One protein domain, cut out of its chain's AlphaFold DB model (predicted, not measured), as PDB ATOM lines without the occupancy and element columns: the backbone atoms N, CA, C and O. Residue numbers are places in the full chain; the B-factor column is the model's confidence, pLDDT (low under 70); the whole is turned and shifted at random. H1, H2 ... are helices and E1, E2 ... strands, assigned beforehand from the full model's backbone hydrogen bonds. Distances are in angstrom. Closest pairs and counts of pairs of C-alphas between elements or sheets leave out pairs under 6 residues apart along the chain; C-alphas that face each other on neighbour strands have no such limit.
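What this domain is: This is residues 14 to 105, 130 to 150 and 165 to 255 of the 427 residues of an uncharacterized protein of Archaeoglobales archaeon (UniProt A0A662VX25). A twisted wall of seven strands is folded sharply where E6 and E7 bend, setting E4 and E5 well away from E1, E2 and E3, while the long helices H2 and H5 cover one face. Short H3 tucks in beside E1, E2 and E7, and H1 with H4 lies at the opposite end of the long axis from E4. The printed part has 204 residues, in the order H1 H2 E1 E2 E3 H3 E4 E5 E6 E7 H4 H5. The mixed sheet runs E3 E1 E2 E7 E6 E5 E4, and the class is mixed, helices and strands. It is compact, with a radius of gyration of the C-alphas of 17.2 A and spans of 54 by 40 by 32 A.

Where its parts are: Find C-alpha 14 at (21.737, 43.003, 25.017), where H1, residues 14 to 21, begins. H2 follows at residues 26 to 47, 31.6 A long. Next come E1, 62 to 69, E2, 72 to 79, and E3, 86 to 92, then H3, 96 to 100. Past the first cut look for E4, 140 to 145; past the second, E5, 177 to 182. E6, 200 to 209, bends by 95 degrees at residue 204, and E7, 216 to 227, 26.4 A long, by 87 degrees at residue 219. H4, 228 to 233, precedes H5, 237 to 253, 24.1 A long, ending at C-alpha 253 (15.012, 7.383, 15.646).

How they stand to each other: Start at the hairpin E1 and E2, antiparallel, with N 65 and O 76 2.9 A apart. E3, an edge strand, is parallel to E1 (N 88 and O 64, 2.8 A). E7 is antiparallel to E2 (N 75 and O 224, 2.8 A) and forms a hairpin with E6 (N 207 and O 218, 2.8 A). E5 is parallel to E6 (N 208 and O 180, 2.8 A) and to the edge strand E4 (N 143 and O 179, 2.8 A). H2 and H5, on the same face, make two layers, helices on one face of a sheet. H2, at a height of 9.3 A, lies over E1 and E2 and only just over E3, with 3 C-alphas on it. H5, at 9.8 A, lies over E7 and E6. H2 touches H5 with residues 36 to 45 alone, closest at the C-alphas of Ala 41 and Val 245, 6.0 A, at a steep tilt of 46 degrees, the same way. H3 stands at the sheet's level; H4 only grazes the sheet with residues 228 to 231. H1 touches H4, closest at the C-alphas of Arg 18 and Ala 232, 5.7 A. Every O i to N i+4 pair is within hydrogen-bond range in H2, H3, H4 and H5, and 3 of 4 in H1.

The domain as a whole: The C-alphas farthest apart, of Lys 15 and Glu 138, are 54.8 A apart. Residues 106 to 129 and 151 to 164 are not printed; the C-alpha gaps are 30.8 A and 14.8 A. The links H2 to E1 and E5 to E6 are long. Mean pLDDT of the printed part is 77.5; 52 residues are under 70, among them 14 to 23, 130 to 143 and 165 to 178.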
ATOM      1  N   LEU A  14      20.676  43.686  24.261       46.66
ATOM      2  CA  LEU A  14      21.737  43.003  25.017       46.66
ATOM      3  C   LEU A  14      21.860  43.430  26.493       46.66
ATOM      4  O   LEU A  14      22.335  42.649  27.315       46.66
ATOM      5  N   LYS A  15      21.438  44.649  26.863       50.81
ATOM      6  CA  LYS A  15      21.534  45.119  28.260       50.81
ATOM      7  C   LYS A  15      20.420  44.572  29.155       50.81
ATOM      8  O   LYS A  15      20.648  44.400  30.350       50.81
ATOM      9  N   ILE A  16      19.244  44.285  28.595       52.72
ATOM     10  CA  ILE A  16      18.077  43.834  29.366       52.72
ATOM     11  C   ILE A  16      18.224  42.359  29.745       52.72
ATOM     12  O   ILE A  16      18.025  42.016  30.909       52.72
ATOM     13  N   CYS A  17      18.672  41.503  28.820       50.09
ATOM     14  CA  CYS A  17      18.916  40.087  29.113       50.09
ATOM     15  C   CYS A  17      19.995  39.914  30.188       50.09
ATOM     16  O   CYS A  17      19.769  39.208  31.168       50.09
ATOM     17  N   ARG A  18      21.108  40.657  30.097       51.28
ATOM     18  CA  ARG A  18      22.154  40.642  31.132       51.28
ATOM     19  C   ARG A  18      21.625  41.068  32.505       51.28
ATOM     20  O   ARG A  18      22.004  40.470  33.504       51.28
ATOM     21  N   PHE A  19      20.736  42.063  32.563       53.78
ATOM     22  CA  PHE A  19      20.137  42.521  33.820       53.78
ATOM     23  C   PHE A  19      19.175  41.489  34.426       53.78
ATOM     24  O   PHE A  19      19.201  41.275  35.637       53.78
ATOM     25  N   LEU A  20      18.360  40.824  33.602       55.50
ATOM     26  CA  LEU A  20      17.436  39.785  34.061       55.50
ATOM     27  C   LEU A  20      18.181  38.542  34.564       55.50
ATOM     28  O   LEU A  20      17.862  38.056  35.644       55.50
ATOM     29  N   TYR A  21      19.215  38.086  33.848       61.84
ATOM     30  CA  TYR A  21      20.020  36.935  34.274       61.84
ATOM     31  C   TYR A  21      20.933  37.246  35.462       61.84
ATOM     32  O   TYR A  21      21.109  36.391  36.314       61.84
ATOM     33  N   SER A  22      21.432  38.481  35.601       60.50
ATOM     34  CA  SER A  22      22.255  38.875  36.762       60.50
ATOM     35  C   SER A  22      21.526  38.839  38.111       60.50
ATOM     36  O   SER A  22      22.159  39.027  39.147       60.50
ATOM     37  N   LYS A  23      20.198  38.657  38.104       60.91
ATOM     38  CA  LYS A  23      19.362  38.564  39.306       60.91
ATOM     39  C   LYS A  23      18.851  37.154  39.600       60.91
ATOM     40  O   LYS A  23      18.305  36.961  40.681       60.91
ATOM     41  N   MET A  24      18.975  36.223  38.655       74.81
ATOM     42  CA  MET A  24      18.587  34.828  38.852       74.81
ATOM     43  C   MET A  24      19.753  34.080  39.495       74.81
ATOM     44  O   MET A  24      20.903  34.314  39.132       74.81
ATOM     45  N   ASP A  25      19.457  33.187  40.437       84.81
ATOM     46  CA  ASP A  25      20.455  32.229  40.917       84.81
ATOM     47  C   ASP A  25      20.816  31.255  39.779       84.81
ATOM     48  O   ASP A  25      19.967  30.933  38.940       84.81
ATOM     49  N   ASP A  26      22.060  30.766  39.750       83.81
ATOM     50  CA  ASP A  26      22.558  29.843  38.720       83.81
ATOM     51  C   ASP A  26      21.632  28.621  38.596       83.81
ATOM     52  O   ASP A  26      21.366  28.146  37.488       83.81
ATOM     53  N   TYR A  27      21.060  28.169  39.722       87.19
ATOM     54  CA  TYR A  27      20.052  27.111  39.771       87.19
ATOM     55  C   TYR A  27      18.816  27.403  38.906       87.19
ATOM     56  O   TYR A  27      18.415  26.564  38.096       87.19
ATOM     57  N   GLU A  28      18.219  28.589  39.044       87.75
ATOM     58  CA  GLU A  28      16.994  28.950  38.324       87.75
ATOM     59  C   GLU A  28      17.237  29.012  36.814       87.75
ATOM     60  O   GLU A  28      16.388  28.610  36.009       87.75
ATOM     61  N   VAL A  29      18.414  29.503  36.416       86.12
ATOM     62  CA  VAL A  29      18.811  29.598  35.010       86.12
ATOM     63  C   VAL A  29      18.933  28.202  34.407       86.12
ATOM     64  O   VAL A  29      18.282  27.910  33.398       86.12
ATOM     65  N   VAL A  30      19.710  27.313  35.037       89.81
ATOM     66  CA  VAL A  30      19.924  25.957  34.509       89.81
ATOM     67  C   VAL A  30      18.655  25.115  34.540       89.81
ATOM     68  O   VAL A  30      18.403  24.364  33.596       89.81
ATOM     69  N   GLU A  31      17.818  25.260  35.568       90.94
ATOM     70  CA  GLU A  31      16.536  24.564  35.640       90.94
ATOM     71  C   GLU A  31      15.626  24.981  34.485       90.94
ATOM     72  O   GLU A  31      15.077  24.129  33.777       90.94
ATOM     73  N   LYS A  32      15.509  26.289  34.240       89.19
ATOM     74  CA  LYS A  32      14.705  26.822  33.140       89.19
ATOM     75  C   LYS A  32      15.176  26.288  31.789       89.19
ATOM     76  O   LYS A  32      14.344  25.871  30.982       89.19
ATOM     77  N   ILE A  33      16.484  26.250  31.546       88.94
ATOM     78  CA  ILE A  33      17.055  25.722  30.298       88.94
ATOM     79  C   ILE A  33      16.755  24.232  30.143       88.94
ATOM     80  O   ILE A  33      16.245  23.821  29.100       88.94
ATOM     81  N   ALA A  34      17.007  23.434  31.183       93.12
ATOM     82  CA  ALA A  34      16.726  22.002  31.171       93.12
ATOM     83  C   ALA A  34      15.250  21.728  30.835       93.12
ATOM     84  O   ALA A  34      14.949  20.923  29.951       93.12
ATOM     85  N   ARG A  35      14.324  22.453  31.476       93.50
ATOM     86  CA  ARG A  35      12.880  22.337  31.223       93.50
ATOM     87  C   ARG A  35      12.494  22.748  29.805       93.50
ATOM     88  O   ARG A  35      11.674  22.074  29.185       93.50
ATOM     89  N   ILE A  36      13.089  23.815  29.276       91.12
ATOM     90  CA  ILE A  36      12.862  24.253  27.893       91.12
ATOM     91  C   ILE A  36      13.330  23.180  26.901       91.12
ATOM     92  O   ILE A  36      12.584  22.831  25.988       91.12
ATOM     93  N   MET A  37      14.517  22.599  27.101       93.31
ATOM     94  CA  MET A  37      15.030  21.525  26.242       93.31
ATOM     95  C   MET A  37      14.133  20.279  26.271       93.31
ATOM     96  O   MET A  37      13.841  19.720  25.216       93.31
ATOM     97  N   LEU A  38      13.652  19.871  27.452       95.56
ATOM     98  CA  LEU A  38      12.709  18.752  27.592       95.56
ATOM     99  C   LEU A  38      11.377  19.027  26.896       95.56
ATOM    100  O   LEU A  38      10.850  18.159  26.198       95.56
ATOM    101  N   LYS A  39      10.845  20.243  27.062       95.00
ATOM    102  CA  LYS A  39       9.621  20.677  26.390       95.00
ATOM    103  C   LYS A  39       9.781  20.584  24.871       95.00
ATOM    104  O   LYS A  39       8.965  19.928  24.228       95.00
ATOM    105  N   TYR A  40      10.855  21.148  24.318       94.38
ATOM    106  CA  TYR A  40      11.125  21.084  22.880       94.38
ATOM    107  C   TYR A  40      11.309  19.657  22.376       94.38
ATOM    108  O   TYR A  40      10.741  19.313  21.345       94.38
ATOM    109  N   ALA A  41      12.038  18.808  23.106       95.88
ATOM    110  CA  ALA A  41      12.222  17.407  22.731       95.88
ATOM    111  C   ALA A  41      10.877  16.689  22.528       95.88
ATOM    112  O   ALA A  41      10.681  15.990  21.535       95.88
ATOM    113  N   ARG A  42       9.934  16.896  23.453       96.94
ATOM    114  CA  ARG A  42       8.605  16.270  23.429       96.94
ATOM    115  C   ARG A  42       7.699  16.854  22.363       96.94
ATOM    116  O   ARG A  42       7.061  16.103  21.631       96.94
ATOM    117  N   GLU A  43       7.640  18.181  22.271       96.50
ATOM    118  CA  GLU A  43       6.857  18.867  21.241       96.50
ATOM    119  C   GLU A  43       7.321  18.439  19.849       96.50
ATOM    120  O   GLU A  43       6.492  18.114  18.997       96.50
ATOM    121  N   TYR A  44       8.635  18.353  19.637       97.00
ATOM    122  CA  TYR A  44       9.205  17.911  18.374       97.00
ATOM    123  C   TYR A  44       8.914  16.440  18.073       97.00
ATOM    124  O   TYR A  44       8.454  16.134  16.975       97.00
ATOM    125  N   ALA A  45       9.145  15.537  19.033       96.50
ATOM    126  CA  ALA A  45       8.869  14.113  18.856       96.50
ATOM    127  C   ALA A  45       7.401  13.864  18.474       96.50
ATOM    128  O   ALA A  45       7.129  13.117  17.535       96.50
ATOM    129  N   ASN A  46       6.474  14.557  19.145       96.62
ATOM    130  CA  ASN A  46       5.042  14.459  18.874       96.62
ATOM    131  C   ASN A  46       4.659  15.076  17.521       96.62
ATOM    132  O   ASN A  46       3.972  14.438  16.729       96.62
ATOM    133  N   SER A  47       5.091  16.311  17.240       97.00
ATOM    134  CA  SER A  47       4.722  17.010  15.997       97.00
ATOM    135  C   SER A  47       5.369  16.409  14.748       97.00
ATOM    136  O   SER A  47       4.773  16.467  13.676       97.00
ATOM    137  N   SER A  48       6.547  15.795  14.881       96.56
ATOM    138  CA  SER A  48       7.258  15.138  13.775       96.56
ATOM    139  C   SER A  48       6.890  13.662  13.601       96.56
ATOM    140  O   SER A  48       7.444  13.002  12.726       96.56
ATOM    141  N   GLY A  49       5.977  13.132  14.424       95.94
ATOM    142  CA  GLY A  49       5.513  11.746  14.330       95.94
ATOM    143  C   GLY A  49       6.602  10.696  14.580       95.94
ATOM    144  O   GLY A  49       6.550   9.620  13.986       95.94
ATOM    145  N   LEU A  50       7.601  10.999  15.418       96.44
ATOM    146  CA  LEU A  50       8.637  10.031  15.788       96.44
ATOM    147  C   LEU A  50       8.026   8.944  16.685       96.44
ATOM    148  O   LEU A  50       7.347   9.272  17.658       96.44
ATOM    149  N   ASP A  51       8.295   7.666  16.405       95.06
ATOM    150  CA  ASP A  51       7.832   6.557  17.246       95.06
ATOM    151  C   ASP A  51       8.473   6.662  18.645       95.06
ATOM    152  O   ASP A  51       9.695   6.502  18.776       95.06
ATOM    153  N   PRO A  52       7.685   6.872  19.721       93.00
ATOM    154  CA  PRO A  52       8.212   7.004  21.077       93.00
ATOM    155  C   PRO A  52       8.943   5.759  21.594       93.00
ATOM    156  O   PRO A  52       9.653   5.852  22.597       93.00
ATOM    157  N   ARG A  53       8.757   4.590  20.966       91.38
ATOM    158  CA  ARG A  53       9.475   3.350  21.304       91.38
ATOM    159  C   ARG A  53      10.909   3.372  20.791       91.38
ATOM    160  O   ARG A  53      11.778   2.810  21.442       91.38
ATOM    161  N   ARG A  54      11.168   4.066  19.680       93.06
ATOM    162  CA  ARG A  54      12.503   4.221  19.076       93.06
ATOM    163  C   ARG A  54      13.309   5.375  19.681       93.06
ATOM    164  O   ARG A  54      14.422   5.652  19.237       93.06
ATOM    165  N   LEU A  55      12.759   6.076  20.673       94.44
ATOM    166  CA  LEU A  55      13.399   7.212  21.334       94.44
ATOM    167  C   LEU A  55      13.902   6.847  22.740       94.44
ATOM    168  O   LEU A  55      13.354   5.952  23.387       94.44
ATOM    169  N   PRO A  56      14.917   7.559  23.263       91.00
ATOM    170  CA  PRO A  56      15.374   7.354  24.628       91.00
ATOM    171  C   PRO A  56      14.282   7.668  25.660       91.00
ATOM    172  O   PRO A  56      13.560   8.656  25.538       91.00
ATOM    173  N   ASP A  57      14.241   6.893  26.748       91.12
ATOM    174  CA  ASP A  57      13.234   7.046  27.814       91.12
ATOM    175  C   ASP A  57      13.223   8.462  28.449       91.12
ATOM    176  O   ASP A  57      12.179   8.901  28.933       91.12
ATOM    177  N   TRP A  58      14.341   9.211  28.405       94.25
ATOM    178  CA  TRP A  58      14.413  10.585  28.936       94.25
ATOM    179  C   TRP A  58      13.477  11.564  28.211       94.25
ATOM    180  O   TRP A  58      13.046  12.552  28.799       94.25
ATOM    181  N   VAL A  59      13.100  11.276  26.958       95.94
ATOM    182  CA  VAL A  59      12.132  12.094  26.214       95.94
ATOM    183  C   VAL A  59      10.763  12.055  26.896       95.94
ATOM    184  O   VAL A  59      10.065  13.063  26.916       95.94
ATOM    185  N   LYS A  60      10.389  10.934  27.531       93.38
ATOM    186  CA  LYS A  60       9.114  10.789  28.254       93.38
ATOM    187  C   LYS A  60       9.162  11.499  29.607       93.38
ATOM    188  O   LYS A  60       8.316  12.335  29.892       93.38
ATOM    189  N   SER A  61      10.180  11.196  30.408       92.81
ATOM    190  CA  SER A  61      10.444  11.832  31.704       92.81
ATOM    191  C   SER A  61      11.938  11.782  32.011       92.81
ATOM    192  O   SER A  61      12.584  10.754  31.778       92.81
ATOM    193  N   ALA A  62      12.502  12.873  32.528       94.19
ATOM    194  CA  ALA A  62      13.947  13.000  32.673       94.19
ATOM    195  C   ALA A  62      14.408  13.358  34.088       94.19
ATOM    196  O   ALA A  62      13.913  14.290  34.713       94.19
ATOM    197  N   LYS A  63      15.455  12.672  34.552       93.88
ATOM    198  CA  LYS A  63      16.368  13.175  35.579       93.88
ATOM    199  C   LYS A  63      17.475  13.943  34.855       93.88
ATOM    200  O   LYS A  63      18.307  13.329  34.187       93.88
ATOM    201  N   VAL A  64      17.483  15.267  34.968       95.88
ATOM    202  CA  VAL A  64      18.535  16.123  34.412       95.88
ATOM    203  C   VAL A  64      19.514  16.477  35.521       95.88
ATOM    204  O   VAL A  64      19.159  17.185  36.459       95.88
ATOM    205  N   VAL A  65      20.743  15.978  35.433       93.75
ATOM    206  CA  VAL A  65      21.813  16.340  36.369       93.75
ATOM    207  C   VAL A  65      22.663  17.423  35.724       93.75
ATOM    208  O   VAL A  65      23.156  17.235  34.615       93.75
ATOM    209  N   VAL A  66      22.831  18.547  36.410       94.94
ATOM    210  CA  VAL A  66      23.593  19.692  35.915       94.94
ATOM    211  C   VAL A  66      24.780  19.950  36.831       94.94
ATOM    212  O   VAL A  66      24.627  19.961  38.050       94.94
ATOM    213  N   GLY A  67      25.955  20.178  36.257       92.31
ATOM    214  CA  GLY A  67      27.125  20.659  36.989       92.31
ATOM    215  C   GLY A  67      27.903  21.681  36.169       92.31
ATOM    216  O   GLY A  67      27.847  21.661  34.941       92.31
ATOM    217  N   LYS A  68      28.605  22.586  36.845       92.25
ATOM    218  CA  LYS A  68      29.428  23.624  36.227       92.25
ATOM    219  C   LYS A  68      30.901  23.214  36.267       92.25
ATOM    220  O   LYS A  68      31.447  22.992  37.341       92.25
ATOM    221  N   VAL A  69      31.537  23.088  35.106       89.00
ATOM    222  CA  VAL A  69      32.976  22.828  34.958       89.00
ATOM    223  C   VAL A  69      33.596  24.089  34.364       89.00
ATOM    224  O   VAL A  69      33.337  24.407  33.203       89.00
ATOM    225  N   TYR A  70      34.389  24.820  35.149       87.31
ATOM    226  CA  TYR A  70      34.859  26.166  34.788       87.31
ATOM    227  C   TYR A  70      33.677  27.079  34.403       87.31
ATOM    228  O   TYR A  70      32.739  27.227  35.179       87.31
ATOM    229  N   GLU A  71      33.688  27.658  33.205       88.00
ATOM    230  CA  GLU A  71      32.630  28.530  32.684       88.00
ATOM    231  C   GLU A  71      31.591  27.759  31.848       88.00
ATOM    232  O   GLU A  71      30.778  28.355  31.150       88.00
ATOM    233  N   THR A  72      31.599  26.422  31.887       88.62
ATOM    234  CA  THR A  72      30.708  25.572  31.083       88.62
ATOM    235  C   THR A  72      29.750  24.776  31.958       88.62
ATOM    236  O   THR A  72      30.151  24.024  32.844       88.62
ATOM    237  N   TYR A  73      28.461  24.878  31.661       92.50
ATOM    238  CA  TYR A  73      27.423  24.066  32.275       92.50
ATOM    239  C   TYR A  73      27.232  22.773  31.491       92.50
ATOM    240  O   TYR A  73      26.966  22.789  30.289       92.50
ATOM    241  N   VAL A  74      27.341  21.648  32.185       93.19
ATOM    242  CA  VAL A  74      27.158  20.307  31.636       93.19
ATOM    243  C   VAL A  74      25.814  19.769  32.113       93.19
ATOM    244  O   VAL A  74      25.604  19.568  33.307       93.19
ATOM    245  N   PHE A  75      24.909  19.525  31.173       95.12
ATOM    246  CA  PHE A  75      23.587  18.949  31.373       95.12
ATOM    247  C   PHE A  75      23.618  17.485  30.955       95.12
ATOM    248  O   PHE A  75      23.892  17.174  29.797       95.12
ATOM    249  N   LEU A  76      23.291  16.582  31.870       94.75
ATOM    250  CA  LEU A  76      23.156  15.156  31.607       94.75
ATOM    251  C   LEU A  76      21.686  14.755  31.723       94.75
ATOM    252  O   LEU A  76      21.117  14.805  32.811       94.75
ATOM    253  N   PHE A  77      21.084  14.326  30.616       95.44
ATOM    254  CA  PHE A  77      19.683  13.916  30.568       95.44
ATOM    255  C   PHE A  77      19.598  12.399  30.715       95.44
ATOM    256  O   PHE A  77      20.132  11.659  29.895       95.44
ATOM    257  N   GLN A  78      18.932  11.920  31.760       90.31
ATOM    258  CA  GLN A  78      18.753  10.495  32.041       90.31
ATOM    259  C   GLN A  78      17.264  10.165  32.176       90.31
ATOM    260  O   GLN A  78      16.482  11.049  32.514       90.31
ATOM    261  N   PRO A  79      16.840   8.909  31.958       88.25
ATOM    262  CA  PRO A  79      15.474   8.496  32.261       88.25
ATOM    263  C   PRO A  79      15.133   8.720  33.739       88.25
ATOM    264  O   PRO A  79      15.928   8.373  34.616       88.25
ATOM    265  N   SER A  80      13.955   9.276  34.018       86.88
ATOM    266  CA  SER A  80      13.450   9.394  35.389       86.88
ATOM    267  C   SER A  80      12.819   8.085  35.871       86.88
ATOM    268  O   SER A  80      12.158   7.382  35.111       86.88
ATOM    269  N   LEU A  81      12.993   7.766  37.157       76.88
ATOM    270  CA  LEU A  81      12.339   6.618  37.805       76.88
ATOM    271  C   LEU A  81      10.956   6.960  38.376       76.88
ATOM    272  O   LEU A  81      10.232   6.063  38.796       76.88
ATOM    273  N   THR A  82      10.606   8.246  38.467       75.81
ATOM    274  CA  THR A  82       9.327   8.709  39.034       75.81
ATOM    275  C   THR A  82       8.281   9.015  37.972       75.81
ATOM    276  O   THR A  82       7.176   9.393  38.332       75.81
ATOM    277  N   ASN A  83       8.611   8.867  36.682       81.25
ATOM    278  CA  ASN A  83       7.826   9.389  35.558       81.25
ATOM    279  C   ASN A  83       7.622  10.917  35.588       81.25
ATOM    280  O   ASN A  83       6.802  11.447  34.845       81.25
ATOM    281  N   GLU A  84       8.402  11.631  36.400       88.00
ATOM    282  CA  GLU A  84       8.388  13.090  36.508       88.00
ATOM    283  C   GLU A  84       9.747  13.670  36.118       88.00
ATOM    284  O   GLU A  84      10.779  12.998  36.229       88.00
ATOM    285  N   ASP A  85       9.751  14.936  35.702       94.50
ATOM    286  CA  ASP A  85      10.987  15.660  35.430       94.50
ATOM    287  C   ASP A  85      11.619  16.184  36.710       94.50
ATOM    288  O   ASP A  85      11.034  16.999  37.425       94.50
ATOM    289  N   ILE A  86      12.854  15.760  36.954       92.75
ATOM    290  CA  ILE A  86      13.643  16.158  38.114       92.75
ATOM    291  C   ILE A  86      14.918  16.818  37.608       92.75
ATOM    292  O   ILE A  86      15.684  16.195  36.874       92.75
ATOM    293  N   VAL A  87      15.177  18.057  38.025       94.56
ATOM    294  CA  VAL A  87      16.440  18.749  37.742       94.56
ATOM    295  C   VAL A  87      17.269  18.821  39.020       94.56
ATOM    296  O   VAL A  87      16.807  19.323  40.042       94.56
ATOM    297  N   ILE A  88      18.496  18.306  38.964       91.25
ATOM    298  CA  ILE A  88      19.438  18.265  40.083       91.25
ATOM    299  C   ILE A  88      20.668  19.077  39.696       91.25
ATOM    300  O   ILE A  88      21.461  18.634  38.867       91.25
ATOM    301  N   TYR A  89      20.852  20.238  40.315       93.00
ATOM    302  CA  TYR A  89      22.065  21.035  40.152       93.00
ATOM    303  C   TYR A  89      23.085  20.669  41.229       93.00
ATOM    304  O   TYR A  89      22.785  20.710  42.420       93.00
ATOM    305  N   LYS A  90      24.289  20.286  40.804       89.38
ATOM    306  CA  LYS A  90      25.400  19.894  41.680       89.38
ATOM    307  C   LYS A  90      26.367  21.044  41.991       89.38
ATOM    308  O   LYS A  90      27.318  20.818  42.729       89.38
ATOM    309  N   GLY A  91      26.135  22.247  41.461       89.56
ATOM    310  CA  GLY A  91      27.079  23.358  41.587       89.56
ATOM    311  C   GLY A  91      28.320  23.160  40.718       89.56
ATOM    312  O   GLY A  91      28.256  22.532  39.655       89.56
ATOM    313  N   GLU A  92      29.450  23.697  41.174       90.56
ATOM    314  CA  GLU A  92      30.752  23.453  40.557       90.56
ATOM    315  C   GLU A  92      31.185  21.995  40.731       90.56
ATOM    316  O   GLU A  92      31.078  21.411  41.808       90.56
ATOM    317  N   ILE A  93      31.700  21.413  39.657       87.19
ATOM    318  CA  ILE A  93      32.212  20.048  39.604       87.19
ATOM    319  C   ILE A  93      33.594  20.053  38.956       87.19
ATOM    320  O   ILE A  93      33.895  20.852  38.069       87.19
ATOM    321  N   LYS A  94      34.454  19.128  39.386       84.75
ATOM    322  CA  LYS A  94      35.849  19.081  38.930       84.75
ATOM    323  C   LYS A  94      35.995  18.798  37.435       84.75
ATOM    324  O   LYS A  94      36.906  19.323  36.803       84.75
ATOM    325  N   SER A  95      35.143  17.931  36.895       87.44
ATOM    326  CA  SER A  95      35.144  17.601  35.475       87.44
ATOM    327  C   SER A  95      33.815  17.016  35.017       87.44
ATOM    328  O   SER A  95      33.018  16.505  35.809       87.44
ATOM    329  N   ASP A  96      33.634  17.018  33.705       84.94
ATOM    330  CA  ASP A  96      32.534  16.367  33.008       84.94
ATOM    331  C   ASP A  96      32.441  14.854  33.299       84.94
ATOM    332  O   ASP A  96      31.340  14.353  33.528       84.94
ATOM    333  N   LEU A  97      33.560  14.122  33.411       85.69
ATOM    334  CA  LEU A  97      33.524  12.696  33.777       85.69
ATOM    335  C   LEU A  97      33.000  12.442  35.193       85.69
ATOM    336  O   LEU A  97      32.350  11.417  35.400       85.69
ATOM    337  N   HIS A  98      33.220  13.343  36.159       86.25
ATOM    338  CA  HIS A  98      32.622  13.179  37.492       86.25
ATOM    339  C   HIS A  98      31.093  13.267  37.426       86.25
ATOM    340  O   HIS A  98      30.405  12.541  38.145       86.25
ATOM    341  N   LEU A  99      30.552  14.100  36.532       87.81
ATOM    342  CA  LEU A  99      29.114  14.166  36.288       87.81
ATOM    343  C   LEU A  99      28.612  12.921  35.551       87.81
ATOM    344  O   LEU A  99      27.668  12.283  36.009       87.81
ATOM    345  N   PHE A 100      29.247  12.575  34.428       86.62
ATOM    346  CA  PHE A 100      28.810  11.501  33.531       86.62
ATOM    347  C   PHE A 100      28.884  10.110  34.157       86.62
ATOM    348  O   PHE A 100      28.034   9.266  33.876       86.62
ATOM    349  N   LEU A 101      29.892   9.865  34.994       83.19
ATOM    350  CA  LEU A 101      30.146   8.562  35.610       83.19
ATOM    351  C   LEU A 101      29.818   8.533  37.109       83.19
ATOM    352  O   LEU A 101      30.125   7.541  37.763       83.19
ATOM    353  N   GLU A 102      29.231   9.611  37.642       82.94
ATOM    354  CA  GLU A 102      28.936   9.780  39.073       82.94
ATOM    355  C   GLU A 102      30.143   9.435  39.972       82.94
ATOM    356  O   GLU A 102      29.999   8.839  41.040       82.94
ATOM    357  N   LEU A 103      31.356   9.796  39.531       80.50
ATOM    358  CA  LEU A 103      32.570   9.519  40.298       80.50
ATOM    359  C   LEU A 103      32.518  10.278  41.632       80.50
ATOM    360  O   LEU A 103      32.074  11.431  41.649       80.50
ATOM    361  N   PRO A 104      33.006   9.680  42.737       73.69
ATOM    362  CA  PRO A 104      33.153  10.398  43.995       73.69
ATOM    363  C   PRO A 104      33.965  11.670  43.757       73.69
ATOM    364  O   PRO A 104      35.056  11.587  43.194       73.69
ATOM    365  N   ASP A 105      33.449  12.830  44.165       62.72
ATOM    366  CA  ASP A 105      34.205  14.079  44.087       62.72
ATOM    367  C   ASP A 105      35.190  14.133  45.266       62.72
ATOM    368  O   ASP A 105      34.761  14.258  46.418       62.72
ATOM    369  N   LEU A 130      35.608  14.348  13.762       33.59
ATOM    370  CA  LEU A 130      35.736  12.940  13.377       33.59
ATOM    371  C   LEU A 130      36.935  12.359  14.129       33.59
ATOM    372  O   LEU A 130      38.078  12.598  13.747       33.59
ATOM    373  N   ILE A 131      36.691  11.600  15.195       41.22
ATOM    374  CA  ILE A 131      37.746  10.794  15.814       41.22
ATOM    375  C   ILE A 131      37.680   9.426  15.140       41.22
ATOM    376  O   ILE A 131      36.674   8.731  15.241       41.22
ATOM    377  N   GLY A 132      38.729   9.093  14.386       29.14
ATOM    378  CA  GLY A 132      38.934   7.801  13.743       29.14
ATOM    379  C   GLY A 132      40.109   7.094  14.406       29.14
ATOM    380  O   GLY A 132      41.259   7.446  14.178       29.14
ATOM    381  N   GLY A 133      39.808   6.109  15.239       28.12
ATOM    382  CA  GLY A 133      40.780   5.228  15.864       28.12
ATOM    383  C   GLY A 133      40.011   4.033  16.395       28.12
ATOM    384  O   GLY A 133      39.144   4.193  17.245       28.12
ATOM    385  N   GLY A 134      40.254   2.854  15.842       30.03
ATOM    386  CA  GLY A 134      39.575   1.651  16.291       30.03
ATOM    387  C   GLY A 134      40.414   0.423  16.003       30.03
ATOM    388  O   GLY A 134      40.883   0.240  14.883       30.03
ATOM    389  N   GLU A 135      40.544  -0.437  17.009       37.59
ATOM    390  CA  GLU A 135      40.502  -1.871  16.742       37.59
ATOM    391  C   GLU A 135      39.092  -2.175  16.232       37.59
ATOM    392  O   GLU A 135      38.096  -1.930  16.922       37.59
ATOM    393  N   ILE A 136      39.011  -2.622  14.984       42.47
ATOM    394  CA  ILE A 136      37.756  -2.967  14.325       42.47
ATOM    395  C   ILE A 136      37.435  -4.415  14.700       42.47
ATOM    396  O   ILE A 136      38.078  -5.340  14.213       42.47
ATOM    397  N   GLY A 137      36.447  -4.597  15.572       46.19
ATOM    398  CA  GLY A 137      35.641  -5.817  15.609       46.19
ATOM    399  C   GLY A 137      34.331  -5.547  14.873       46.19
ATOM    400  O   GLY A 137      33.841  -4.418  14.922       46.19
ATOM    401  N   GLU A 138      33.767  -6.553  14.203       47.03
ATOM    402  CA  GLU A 138      32.617  -6.403  13.289       47.03
ATOM    403  C   GLU A 138      31.389  -5.704  13.917       47.03
ATOM    404  O   GLU A 138      30.625  -5.073  13.196       47.03
ATOM    405  N   GLU A 139      31.259  -5.681  15.253       58.09
ATOM    406  CA  GLU A 139      30.095  -5.119  15.959       58.09
ATOM    407  C   GLU A 139      30.399  -3.945  16.915       58.09
ATOM    408  O   GLU A 139      29.478  -3.350  17.486       58.09
ATOM    409  N   ARG A 140      31.670  -3.583  17.144       61.03
ATOM    410  CA  ARG A 140      32.055  -2.630  18.206       61.03
ATOM    411  C   ARG A 140      33.220  -1.740  17.789       61.03
ATOM    412  O   ARG A 140      34.254  -2.225  17.347       61.03
ATOM    413  N   THR A 141      33.108  -0.441  18.070       63.53
ATOM    414  CA  THR A 141      34.215   0.519  17.945       63.53
ATOM    415  C   THR A 141      34.602   1.066  19.318       63.53
ATOM    416  O   THR A 141      33.755   1.572  20.057       63.53
ATOM    417  N   THR A 142      35.886   0.962  19.677       65.62
ATOM    418  CA  THR A 142      36.432   1.511  20.929       65.62
ATOM    419  C   THR A 142      37.459   2.595  20.613       65.62
ATOM    420  O   THR A 142      38.428   2.325  19.911       65.62
ATOM    421  N   PHE A 143      37.258   3.790  21.164       69.44
ATOM    422  CA  PHE A 143      38.182   4.918  21.093       69.44
ATOM    423  C   PHE A 143      38.888   5.069  22.437       69.44
ATOM    424  O   PHE A 143      38.237   5.360  23.439       69.44
ATOM    425  N   THR A 144      40.205   4.880  22.467       73.44
ATOM    426  CA  THR A 144      41.003   5.068  23.684       73.44
ATOM    427  C   THR A 144      41.529   6.497  23.744       73.44
ATOM    428  O   THR A 144      42.200   6.946  22.819       73.44
ATOM    429  N   LEU A 145      41.218   7.201  24.831       70.75
ATOM    430  CA  LEU A 145      41.618   8.578  25.097       70.75
ATOM    431  C   LEU A 145      42.540   8.594  26.322       70.75
ATOM    432  O   LEU A 145      42.113   8.349  27.452       70.75
ATOM    433  N   ASP A 146      43.820   8.873  26.100       75.25
ATOM    434  CA  ASP A 146      44.836   9.022  27.150       75.25
ATOM    435  C   ASP A 146      44.995  10.478  27.618       75.25
ATOM    436  O   ASP A 146      45.651  10.751  28.627       75.25
ATOM    437  N   ARG A 147      44.363  11.417  26.907       70.25
ATOM    438  CA  ARG A 147      44.329  12.850  27.204       70.25
ATOM    439  C   ARG A 147      42.929  13.424  26.955       70.25
ATOM    440  O   ARG A 147      42.214  12.891  26.102       70.25
ATOM    441  N   PRO A 148      42.548  14.512  27.652       70.06
ATOM    442  CA  PRO A 148      41.296  15.210  27.384       70.06
ATOM    443  C   PRO A 148      41.249  15.740  25.948       70.06
ATOM    444  O   PRO A 148      42.266  16.157  25.383       70.06
ATOM    445  N   LEU A 149      40.056  15.749  25.361       71.00
ATOM    446  CA  LEU A 149      39.806  16.383  24.076       71.00
ATOM    447  C   LEU A 149      39.890  17.896  24.256       71.00
ATOM    448  O   LEU A 149      39.154  18.474  25.048       71.00
ATOM    449  N   ILE A 150      40.774  18.544  23.507       62.47
ATOM    450  CA  ILE A 150      40.857  20.001  23.481       62.47
ATOM    451  C   ILE A 150      39.866  20.490  22.424       62.47
ATOM    452  O   ILE A 150      40.094  20.235  21.235       62.47
ATOM    453  N   ARG A 165      29.200  19.046  14.586       42.84
ATOM    454  CA  ARG A 165      28.803  17.754  15.181       42.84
ATOM    455  C   ARG A 165      30.062  17.021  15.633       42.84
ATOM    456  O   ARG A 165      30.975  16.851  14.836       42.84
ATOM    457  N   ILE A 166      30.117  16.535  16.868       49.19
ATOM    458  CA  ILE A 166      31.102  15.510  17.232       49.19
ATOM    459  C   ILE A 166      30.482  14.178  16.820       49.19
ATOM    460  O   ILE A 166      29.572  13.684  17.481       49.19
ATOM    461  N   LEU A 167      30.908  13.640  15.677       45.91
ATOM    462  CA  LEU A 167      30.420  12.360  15.180       45.91
ATOM    463  C   LEU A 167      31.500  11.311  15.423       45.91
ATOM    464  O   LEU A 167      32.457  11.189  14.660       45.91
ATOM    465  N   PHE A 168      31.317  10.511  16.466       52.31
ATOM    466  CA  PHE A 168      32.051   9.262  16.598       52.31
ATOM    467  C   PHE A 168      31.492   8.292  15.555       52.31
ATOM    468  O   PHE A 168      30.381   7.789  15.691       52.31
ATOM    469  N   ARG A 169      32.227   8.078  14.463       43.91
ATOM    470  CA  ARG A 169      31.833   7.148  13.403       43.91
ATOM    471  C   ARG A 169      32.812   5.984  13.405       43.91
ATOM    472  O   ARG A 169      33.975   6.158  13.061       43.91
ATOM    473  N   GLY A 170      32.341   4.803  13.792       43.84
ATOM    474  CA  GLY A 170      33.080   3.574  13.515       43.84
ATOM    475  C   GLY A 170      33.181   3.339  12.006       43.84
ATOM    476  O   GLY A 170      32.331   3.790  11.233       43.84
ATOM    477  N   GLY A 171      34.226   2.653  11.556       35.75
ATOM    478  CA  GLY A 171      34.279   2.115  10.199       35.75
ATOM    479  C   GLY A 171      33.606   0.746  10.184       35.75
ATOM    480  O   GLY A 171      34.215  -0.219  10.621       35.75
ATOM    481  N   GLY A 172      32.355   0.654   9.733       44.88
ATOM    482  CA  GLY A 172      31.618  -0.612   9.657       44.88
ATOM    483  C   GLY A 172      30.182  -0.416   9.168       44.88
ATOM    484  O   GLY A 172      29.613   0.662   9.344       44.88
ATOM    485  N   LYS A 173      29.603  -1.437   8.521       45.16
ATOM    486  CA  LYS A 173      28.194  -1.420   8.079       45.16
ATOM    487  C   LYS A 173      27.208  -1.626   9.240       45.16
ATOM    488  O   LYS A 173      26.057  -1.228   9.108       45.16
ATOM    489  N   GLU A 174      27.672  -2.163  10.373       53.06
ATOM    490  CA  GLU A 174      26.840  -2.615  11.501       53.06
ATOM    491  C   GLU A 174      27.441  -2.220  12.865       53.06
ATOM    492  O   GLU A 174      27.659  -3.040  13.752       53.06
ATOM    493  N   ILE A 175      27.766  -0.939  13.063       52.09
ATOM    494  CA  ILE A 175      28.280  -0.494  14.371       52.09
ATOM    495  C   ILE A 175      27.132  -0.500  15.375       52.09
ATOM    496  O   ILE A 175      26.302   0.407  15.384       52.09
ATOM    497  N   THR A 176      27.118  -1.498  16.254       53.81
ATOM    498  CA  THR A 176      26.117  -1.590  17.325       53.81
ATOM    499  C   THR A 176      26.511  -0.772  18.557       53.81
ATOM    500  O   THR A 176      25.654  -0.403  19.361       53.81
ATOM    501  N   LYS A 177      27.812  -0.468  18.732       61.94
ATOM    502  CA  LYS A 177      28.323   0.165  19.957       61.94
ATOM    503  C   LYS A 177      29.566   1.035  19.757       61.94
ATOM    504  O   LYS A 177      30.580   0.575  19.230       61.94
ATOM    505  N   ILE A 178      29.516   2.251  20.305       64.62
ATOM    506  CA  ILE A 178      30.653   3.174  20.445       64.62
ATOM    507  C   ILE A 178      31.056   3.248  21.916       64.62
ATOM    508  O   ILE A 178      30.218   3.512  22.781       64.62
ATOM    509  N   ILE A 179      32.339   3.023  22.198       70.19
ATOM    510  CA  ILE A 179      32.902   3.104  23.548       70.19
ATOM    511  C   ILE A 179      34.036   4.117  23.570       70.19
ATOM    512  O   ILE A 179      35.017   3.946  22.851       70.19
ATOM    513  N   LEU A 180      33.918   5.127  24.427       77.75
ATOM    514  CA  LEU A 180      34.993   6.054  24.761       77.75
ATOM    515  C   LEU A 180      35.687   5.574  26.028       77.75
ATOM    516  O   LEU A 180      35.049   5.386  27.066       77.75
ATOM    517  N   ASP A 181      36.981   5.335  25.927       74.75
ATOM    518  CA  ASP A 181      37.759   4.647  26.937       74.75
ATOM    519  C   ASP A 181      38.890   5.533  27.446       74.75
ATOM    520  O   ASP A 181      39.912   5.706  26.793       74.75
ATOM    521  N   PHE A 182      38.684   6.116  28.619       78.44
ATOM    522  CA  PHE A 182      39.544   7.135  29.199       78.44
ATOM    523  C   PHE A 182      40.584   6.484  30.108       78.44
ATOM    524  O   PHE A 182      40.238   5.961  31.165       78.44
ATOM    525  N   THR A 183      41.855   6.511  29.721       80.00
ATOM    526  CA  THR A 183      42.971   5.970  30.523       80.00
ATOM    527  C   THR A 183      43.751   7.058  31.265       80.00
ATOM    528  O   THR A 183      44.574   6.748  32.125       80.00
ATOM    529  N   GLY A 184      43.486   8.328  30.948       76.25
ATOM    530  CA  GLY A 184      44.167   9.497  31.502       76.25
ATOM    531  C   GLY A 184      43.458  10.156  32.698       76.25
ATOM    532  O   GLY A 184      42.765   9.493  33.478       76.25
ATOM    533  N   PRO A 185      43.642  11.478  32.886       76.00
ATOM    534  CA  PRO A 185      42.880  12.275  33.846       76.00
ATOM    535  C   PRO A 185      41.366  12.118  33.642       76.00
ATOM    536  O   PRO A 185      40.929  11.804  32.533       76.00
ATOM    537  N   PRO A 186      40.547  12.327  34.687       78.50
ATOM    538  CA  PRO A 186      39.105  12.159  34.602       78.50
ATOM    539  C   PRO A 186      38.454  13.349  33.876       78.50
ATOM    540  O   PRO A 186      37.511  13.914  34.394       78.50
ATOM    541  N   GLU A 187      38.926  13.762  32.708       81.31
ATOM    542  CA  GLU A 187      38.373  14.876  31.928       81.31
ATOM    543  C   GLU A 187      38.160  14.398  30.492       81.31
ATOM    544  O   GLU A 187      39.095  13.900  29.858       81.31
ATOM    545  N   MET A 188      36.926  14.501  29.988       80.56
ATOM    546  CA  MET A 188      36.636  14.190  28.590       80.56
ATOM    547  C   MET A 188      36.989  15.380  27.707       80.56
ATOM    548  O   MET A 188      37.651  15.180  26.689       80.56
ATOM    549  N   PHE A 189      36.612  16.592  28.113       79.19
ATOM    550  CA  PHE A 189      37.003  17.834  27.459       79.19
ATOM    551  C   PHE A 189      37.875  18.706  28.365       79.19
ATOM    552  O   PHE A 189      37.580  18.898  29.543       79.19
ATOM    553  N   ASP A 190      38.923  19.294  27.788       76.56
ATOM    554  CA  ASP A 190      39.653  20.399  28.409       76.56
ATOM    555  C   ASP A 190      38.861  21.700  28.201       76.56
ATOM    556  O   ASP A 190      39.062  22.432  27.232       76.56
ATOM    557  N   LEU A 191      37.918  21.951  29.110       73.94
ATOM    558  CA  LEU A 191      37.047  23.133  29.107       73.94
ATOM    559  C   LEU A 191      37.709  24.368  29.731       73.94
ATOM    560  O   LEU A 191      37.058  25.393  29.893       73.94
ATOM    561  N   SER A 192      38.987  24.280  30.115       68.44
ATOM    562  CA  SER A 192      39.707  25.410  30.711       68.44
ATOM    563  C   SER A 192      40.103  26.483  29.690       68.44
ATOM    564  O   SER A 192      40.598  27.543  30.070       68.44
ATOM    565  N   LYS A 193      39.917  26.215  28.391       66.62
ATOM    566  CA  LYS A 193      40.303  27.125  27.311       66.62
ATOM    567  C   LYS A 193      39.147  28.046  26.932       66.62
ATOM    568  O   LYS A 193      38.095  27.578  26.509       66.62
ATOM    569  N   GLU A 194      39.400  29.349  27.017       57.09
ATOM    570  CA  GLU A 194      38.432  30.453  26.874       57.09
ATOM    571  C   GLU A 194      37.752  30.561  25.491       57.09
ATOM    572  O   GLU A 194      36.832  31.353  25.319       57.09
ATOM    573  N   GLU A 195      38.162  29.779  24.487       57.94
ATOM    574  CA  GLU A 195      37.741  29.982  23.090       57.94
ATOM    575  C   GLU A 195      36.560  29.097  22.632       57.94
ATOM    576  O   GLU A 195      36.242  29.038  21.439       57.94
ATOM    577  N   VAL A 196      35.897  28.383  23.548       56.94
ATOM    578  CA  VAL A 196      34.845  27.407  23.209       56.94
ATOM    579  C   VAL A 196      33.453  28.000  23.436       56.94
ATOM    580  O   VAL A 196      32.814  27.758  24.452       56.94
ATOM    581  N   HIS A 197      32.950  28.761  22.463       65.50
ATOM    582  CA  HIS A 197      31.624  29.413  22.524       65.50
ATOM    583  C   HIS A 197      30.519  28.666  21.755       65.50
ATOM    584  O   HIS A 197      29.567  29.268  21.263       65.50
ATOM    585  N   ALA A 198      30.679  27.360  21.537       70.19
ATOM    586  CA  ALA A 198      29.697  26.563  20.814       70.19
ATOM    587  C   ALA A 198      29.179  25.435  21.710       70.19
ATOM    588  O   ALA A 198      29.982  24.616  22.164       70.19
ATOM    589  N   PRO A 199      27.852  25.332  21.911       78.69
ATOM    590  CA  PRO A 199      27.263  24.222  22.634       78.69
ATOM    591  C   PRO A 199      27.676  22.864  22.054       78.69
ATOM    592  O   PRO A 199      27.511  22.606  20.857       78.69
ATOM    593  N   ILE A 200      28.181  21.982  22.914       82.38
ATOM    594  CA  ILE A 200      28.568  20.617  22.555       82.38
ATOM    595  C   ILE A 200      27.433  19.679  22.945       82.38
ATOM    596  O   ILE A 200      26.973  19.693  24.081       82.38
ATOM    597  N   PHE A 201      27.001  18.833  22.012       83.44
ATOM    598  CA  PHE A 201      25.974  17.826  22.263       83.44
ATOM    599  C   PHE A 201      26.536  16.433  22.053       83.44
ATOM    600  O   PHE A 201      27.254  16.160  21.091       83.44
ATOM    601  N   LEU A 202      26.180  15.556  22.975       83.88
ATOM    602  CA  LEU A 202      26.708  14.217  23.118       83.88
ATOM    603  C   LEU A 202      25.524  13.250  23.141       83.88
ATOM    604  O   LEU A 202      24.599  13.436  23.929       83.88
ATOM    605  N   VAL A 203      25.519  12.243  22.265       82.00
ATOM    606  CA  VAL A 203      24.334  11.405  22.018       82.00
ATOM    607  C   VAL A 203      24.731   9.933  21.908       82.00
ATOM    608  O   VAL A 203      25.607   9.591  21.119       82.00
ATOM    609  N   ASN A 204      24.065   9.068  22.678       76.88
ATOM    610  CA  ASN A 204      24.128   7.602  22.592       76.88
ATOM    611  C   ASN A 204      25.539   6.979  22.548       76.88
ATOM    612  O   ASN A 204      25.855   6.193  21.653       76.88
ATOM    613  N   PHE A 205      26.383   7.260  23.537       78.19
ATOM    614  CA  PHE A 205      27.713   6.646  23.633       78.19
ATOM    615  C   PHE A 205      27.952   6.052  25.016       78.19
ATOM    616  O   PHE A 205      27.437   6.514  26.038       78.19
ATOM    617  N   PHE A 206      28.742   4.983  25.034       75.62
ATOM    618  CA  PHE A 206      29.215   4.372  26.263       75.62
ATOM    619  C   PHE A 206      30.554   4.986  26.639       75.62
ATOM    620  O   PHE A 206      31.423   5.191  25.793       75.62
ATOM    621  N   MET A 207      30.736   5.227  27.925       79.06
ATOM    622  CA  MET A 207      31.968   5.741  28.496       79.06
ATOM    623  C   MET A 207      32.538   4.723  29.464       79.06
ATOM    624  O   MET A 207      31.796   4.027  30.161       79.06
ATOM    625  N   ARG A 208      33.863   4.648  29.525       81.50
ATOM    626  CA  ARG A 208      34.591   3.804  30.462       81.50
ATOM    627  C   ARG A 208      35.822   4.555  30.951       81.50
ATOM    628  O   ARG A 208      36.606   5.022  30.140       81.50
ATOM    629  N   TYR A 209      35.994   4.670  32.263       79.50
ATOM    630  CA  TYR A 209      37.157   5.308  32.881       79.50
ATOM    631  C   TYR A 209      38.068   4.242  33.489       79.50
ATOM    632  O   TYR A 209      37.628   3.457  34.337       79.50
ATOM    633  N   ARG A 210      39.318   4.170  33.011       82.00
ATOM    634  CA  ARG A 210      40.283   3.108  33.324       82.00
ATOM    635  C   ARG A 210      41.726   3.567  33.599       82.00
ATOM    636  O   ARG A 210      42.644   3.037  32.972       82.00
ATOM    637  N   PRO A 211      41.990   4.476  34.552       71.25
ATOM    638  CA  PRO A 211      43.352   4.950  34.815       71.25
ATOM    639  C   PRO A 211      44.323   3.834  35.242       71.25
ATOM    640  O   PRO A 211      45.509   3.897  34.929       71.25
ATOM    641  N   LYS A 212      43.834   2.798  35.946       76.38
ATOM    642  CA  LYS A 212      44.595   1.598  36.365       76.38
ATOM    643  C   LYS A 212      43.696   0.349  36.436       76.38
ATOM    644  O   LYS A 212      43.728  -0.394  37.410       76.38
ATOM    645  N   GLY A 213      42.840   0.157  35.431       65.94
ATOM    646  CA  GLY A 213      41.741  -0.828  35.443       65.94
ATOM    647  C   GLY A 213      40.371  -0.150  35.454       65.94
ATOM    648  O   GLY A 213      40.310   1.057  35.643       65.94
ATOM    649  N   VAL A 214      39.278  -0.881  35.197       62.25
ATOM    650  CA  VAL A 214      37.929  -0.284  35.085       62.25
ATOM    651  C   VAL A 214      37.475   0.267  36.431       62.25
ATOM    652  O   VAL A 214      37.176  -0.503  37.336       62.25
ATOM    653  N   VAL A 215      37.406   1.593  36.537       71.94
ATOM    654  CA  VAL A 215      36.927   2.292  37.736       71.94
ATOM    655  C   VAL A 215      35.441   2.605  37.613       71.94
ATOM    656  O   VAL A 215      34.698   2.440  38.573       71.94
ATOM    657  N   ALA A 216      34.992   3.021  36.427       75.31
ATOM    658  CA  ALA A 216      33.588   3.314  36.170       75.31
ATOM    659  C   ALA A 216      33.237   3.127  34.694       75.31
ATOM    660  O   ALA A 216      34.097   3.225  33.811       75.31
ATOM    661  N   ALA A 217      31.962   2.877  34.423       79.31
ATOM    662  CA  ALA A 217      31.402   2.891  33.083       79.31
ATOM    663  C   ALA A 217      29.969   3.419  33.130       79.31
ATOM    664  O   ALA A 217      29.250   3.188  34.099       79.31
ATOM    665  N   GLY A 218      29.559   4.109  32.074       77.69
ATOM    666  CA  GLY A 218      28.242   4.723  31.983       77.69
ATOM    667  C   GLY A 218      27.757   4.768  30.546       77.69
ATOM    668  O   GLY A 218      28.542   4.668  29.602       77.69
ATOM    669  N   PHE A 219      26.447   4.899  30.380       81.38
ATOM    670  CA  PHE A 219      25.832   5.196  29.095       81.38
ATOM    671  C   PHE A 219      25.256   6.604  29.152       81.38
ATOM    672  O   PHE A 219      24.492   6.919  30.065       81.38
ATOM    673  N   ILE A 220      25.620   7.429  28.177       83.75
ATOM    674  CA  ILE A 220      25.139   8.799  28.058       83.75
ATOM    675  C   ILE A 220      24.142   8.833  26.900       83.75
ATOM    676  O   ILE A 220      24.558   8.842  25.737       83.75
ATOM    677  N   PRO A 221      22.825   8.812  27.183       81.94
ATOM    678  CA  PRO A 221      21.828   8.856  26.122       81.94
ATOM    679  C   PRO A 221      21.813  10.240  25.466       81.94
ATOM    680  O   PRO A 221      21.745  10.337  24.244       81.94
ATOM    681  N   PHE A 222      21.921  11.300  26.272       89.88
ATOM    682  CA  PHE A 222      22.019  12.672  25.806       89.88
ATOM    683  C   PHE A 222      22.692  13.558  26.863       89.88
ATOM    684  O   PHE A 222      22.331  13.519  28.042       89.88
ATOM    685  N   ALA A 223      23.656  14.368  26.443       92.00
ATOM    686  CA  ALA A 223      24.225  15.434  27.253       92.00
ATOM    687  C   ALA A 223      24.488  16.684  26.408       92.00
ATOM    688  O   ALA A 223      24.737  16.596  25.205       92.00
ATOM    689  N   ALA A 224      24.427  17.843  27.055       91.25
ATOM    690  CA  ALA A 224      24.718  19.139  26.462       91.25
ATOM    691  C   ALA A 224      25.742  19.877  27.322       91.25
ATOM    692  O   ALA A 224      25.657  19.849  28.545       91.25
ATOM    693  N   MET A 225      26.701  20.542  26.697       89.88
ATOM    694  CA  MET A 225      27.699  21.375  27.360       89.88
ATOM    695  C   MET A 225      27.566  22.768  26.774       89.88
ATOM    696  O   MET A 225      27.673  22.925  25.561       89.88
ATOM    697  N   ILE A 226      27.264  23.753  27.609       88.19
ATOM    698  CA  ILE A 226      26.933  25.105  27.166       88.19
ATOM    699  C   ILE A 226      27.747  26.095  27.988       88.19
ATOM    700  O   ILE A 226      27.733  26.042  29.219       88.19
ATOM    701  N   HIS A 227      28.458  26.987  27.310       87.12
ATOM    702  CA  HIS A 227      29.274  27.996  27.965       87.12
ATOM    703  C   HIS A 227      28.379  29.067  28.612       87.12
ATOM    704  O   HIS A 227      27.348  29.445  28.064       87.12
ATOM    705  N   GLU A 228      28.763  29.613  29.765       86.25
ATOM    706  CA  GLU A 228      27.950  30.590  30.501       86.25
ATOM    707  C   GLU A 228      27.698  31.887  29.718       86.25
ATOM    708  O   GLU A 228      26.605  32.453  29.756       86.25
ATOM    709  N   ASN A 229      28.680  32.310  28.921       81.75
ATOM    710  CA  ASN A 229      28.552  33.410  27.975       81.75
ATOM    711  C   ASN A 229      27.452  33.161  26.926       81.75
ATOM    712  O   ASN A 229      26.763  34.104  26.531       81.75
ATOM    713  N   ASP A 230      27.200  31.911  26.531       80.12
ATOM    714  CA  ASP A 230      26.107  31.604  25.606       80.12
ATOM    715  C   ASP A 230      24.732  31.848  26.248       80.12
ATOM    716  O   ASP A 230      23.783  32.208  25.549       80.12
ATOM    717  N   PHE A 231      24.623  31.744  27.578       74.50
ATOM    718  CA  PHE A 231      23.401  32.095  28.312       74.50
ATOM    719  C   PHE A 231      23.215  33.598  28.460       74.50
ATOM    720  O   PHE A 231      22.108  34.110  28.293       74.50
ATOM    721  N   ALA A 232      24.295  34.311  28.774       65.19
ATOM    722  CA  ALA A 232      24.231  35.731  29.089       65.19
ATOM    723  C   ALA A 232      23.993  36.616  27.855       65.19
ATOM    724  O   ALA A 232      23.433  37.710  27.985       65.19
ATOM    725  N   PHE A 233      24.412  36.168  26.665       57.81
ATOM    726  CA  PHE A 233      24.533  37.043  25.495       57.81
ATOM    727  C   PHE A 233      23.721  36.624  24.267       57.81
ATOM    728  O   PHE A 233      23.685  37.389  23.299       57.81
ATOM    729  N   ASN A 234      23.057  35.463  24.269       65.00
ATOM    730  CA  ASN A 234      22.485  34.919  23.042       65.00
ATOM    731  C   ASN A 234      21.059  34.378  23.215       65.00
ATOM    732  O   ASN A 234      20.861  33.219  23.555       65.00
ATOM    733  N   GLU A 235      20.038  35.174  22.872       66.69
ATOM    734  CA  GLU A 235      18.647  34.682  22.792       66.69
ATOM    735  C   GLU A 235      18.500  33.489  21.828       66.69
ATOM    736  O   GLU A 235      17.623  32.645  22.011       66.69
ATOM    737  N   ARG A 236      19.411  33.353  20.851       74.75
ATOM    738  CA  ARG A 236      19.443  32.224  19.912       74.75
ATOM    739  C   ARG A 236      19.995  30.942  20.531       74.75
ATOM    740  O   ARG A 236      19.982  29.916  19.859       74.75
ATOM    741  N   ILE A 237      20.471  30.949  21.781       78.62
ATOM    742  CA  ILE A 237      20.932  29.719  22.439       78.62
ATOM    743  C   ILE A 237      19.816  28.678  22.502       78.62
ATOM    744  O   ILE A 237      20.065  27.492  22.291       78.62
ATOM    745  N   PHE A 238      18.570  29.119  22.693       83.00
ATOM    746  CA  PHE A 238      17.405  28.241  22.677       83.00
ATOM    747  C   PHE A 238      17.122  27.687  21.283       83.00
ATOM    748  O   PHE A 238      16.793  26.510  21.170       83.00
ATOM    749  N   ASP A 239      17.316  28.479  20.225       83.25
ATOM    750  CA  ASP A 239      17.204  27.999  18.846       83.25
ATOM    751  C   ASP A 239      18.271  26.955  18.525       83.25
ATOM    752  O   ASP A 239      17.962  25.920  17.937       83.25
ATOM    753  N   ILE A 240      19.513  27.191  18.959       82.06
ATOM    754  CA  ILE A 240      20.606  26.228  18.815       82.06
ATOM    755  C   ILE A 240      20.258  24.950  19.580       82.06
ATOM    756  O   ILE A 240      20.260  23.875  18.991       82.06
ATOM    757  N   CYS A 241      19.905  25.045  20.863       83.81
ATOM    758  CA  CYS A 241      19.552  23.878  21.673       83.81
ATOM    759  C   CYS A 241      18.381  23.100  21.069       83.81
ATOM    760  O   CYS A 241      18.457  21.878  20.979       83.81
ATOM    761  N   ARG A 242      17.341  23.798  20.599       87.38
ATOM    762  CA  ARG A 242      16.204  23.205  19.891       87.38
ATOM    763  C   ARG A 242      16.679  22.406  18.682       87.38
ATOM    764  O   ARG A 242      16.494  21.196  18.668       87.38
ATOM    765  N   LEU A 243      17.367  23.041  17.731       84.50
ATOM    766  CA  LEU A 243      17.852  22.378  16.512       84.50
ATOM    767  C   LEU A 243      18.715  21.145  16.821       84.50
ATOM    768  O   LEU A 243      18.679  20.155  16.096       84.50
ATOM    769  N   ARG A 244      19.497  21.182  17.904       83.25
ATOM    770  CA  ARG A 244      20.370  20.066  18.294       83.25
ATOM    771  C   ARG A 244      19.635  18.929  18.977       83.25
ATOM    772  O   ARG A 244      19.981  17.772  18.741       83.25
ATOM    773  N   VAL A 245      18.611  19.234  19.765       88.31
ATOM    774  CA  VAL A 245      17.683  18.226  20.280       88.31
ATOM    775  C   VAL A 245      16.951  17.555  19.115       88.31
ATOM    776  O   VAL A 245      16.932  16.330  19.050       88.31
ATOM    777  N   GLU A 246      16.432  18.325  18.157       90.75
ATOM    778  CA  GLU A 246      15.763  17.796  16.957       90.75
ATOM    779  C   GLU A 246      16.683  16.864  16.153       90.75
ATOM    780  O   GLU A 246      16.317  15.728  15.844       90.75
ATOM    781  N   ASP A 247      17.914  17.306  15.873       85.12
ATOM    782  CA  ASP A 247      18.943  16.500  15.207       85.12
ATOM    783  C   ASP A 247      19.227  15.192  15.970       85.12
ATOM    784  O   ASP A 247      19.309  14.127  15.357       85.12
ATOM    785  N   ALA A 248      19.370  15.254  17.299       86.00
ATOM    786  CA  ALA A 248      19.665  14.091  18.134       86.00
ATOM    787  C   ALA A 248      18.514  13.074  18.146       86.00
ATOM    788  O   ALA A 248      18.757  11.864  18.074       86.00
ATOM    789  N   LEU A 249      17.268  13.550  18.205       91.50
ATOM    790  CA  LEU A 249      16.079  12.701  18.169       91.50
ATOM    791  C   LEU A 249      15.914  12.038  16.803       91.50
ATOM    792  O   LEU A 249      15.749  10.822  16.747       91.50
ATOM    793  N   ASN A 250      16.053  12.796  15.712       89.44
ATOM    794  CA  ASN A 250      16.017  12.243  14.358       89.44
ATOM    795  C   ASN A 250      17.129  11.227  14.124       89.44
ATOM    796  O   ASN A 250      16.880  10.158  13.571       89.44
ATOM    797  N   TYR A 251      18.355  11.548  14.541       83.94
ATOM    798  CA  TYR A 251      19.482  10.630  14.423       83.94
ATOM    799  C   TYR A 251      19.221   9.342  15.204       83.94
ATOM    800  O   TYR A 251      19.424   8.257  14.672       83.94
ATOM    801  N   THR A 252      18.723   9.442  16.436       84.56
ATOM    802  CA  THR A 252      18.395   8.260  17.239       84.56
ATOM    803  C   THR A 252      17.299   7.432  16.573       84.56
ATOM    804  O   THR A 252      17.498   6.250  16.325       84.56
ATOM    805  N   HIS A 253      16.175   8.058  16.218       92.44
ATOM    806  CA  HIS A 253      15.012   7.383  15.646       92.44
ATOM    807  C   HIS A 253      15.322   6.687  14.310       92.44
ATOM    808  O   HIS A 253      14.917   5.544  14.094       92.44
ATOM    809  N   ASN A 254      16.055   7.367  13.421       85.81
ATOM    810  CA  ASN A 254      16.270   6.947  12.031       85.81
ATOM    811  C   ASN A 254      17.553   6.120  11.821       85.81
ATOM    812  O   ASN A 254      17.972   5.917  10.682       85.81
ATOM    813  N   THR A 255      18.206   5.665  12.893       79.94
ATOM    814  CA  THR A 255      19.393   4.794  12.828       79.94
ATOM    815  C   THR A 255      19.163   3.509  13.635       79.94
ATOM    816  O   THR A 255      18.196   3.450  14.398       79.94
TER     817      THR A 255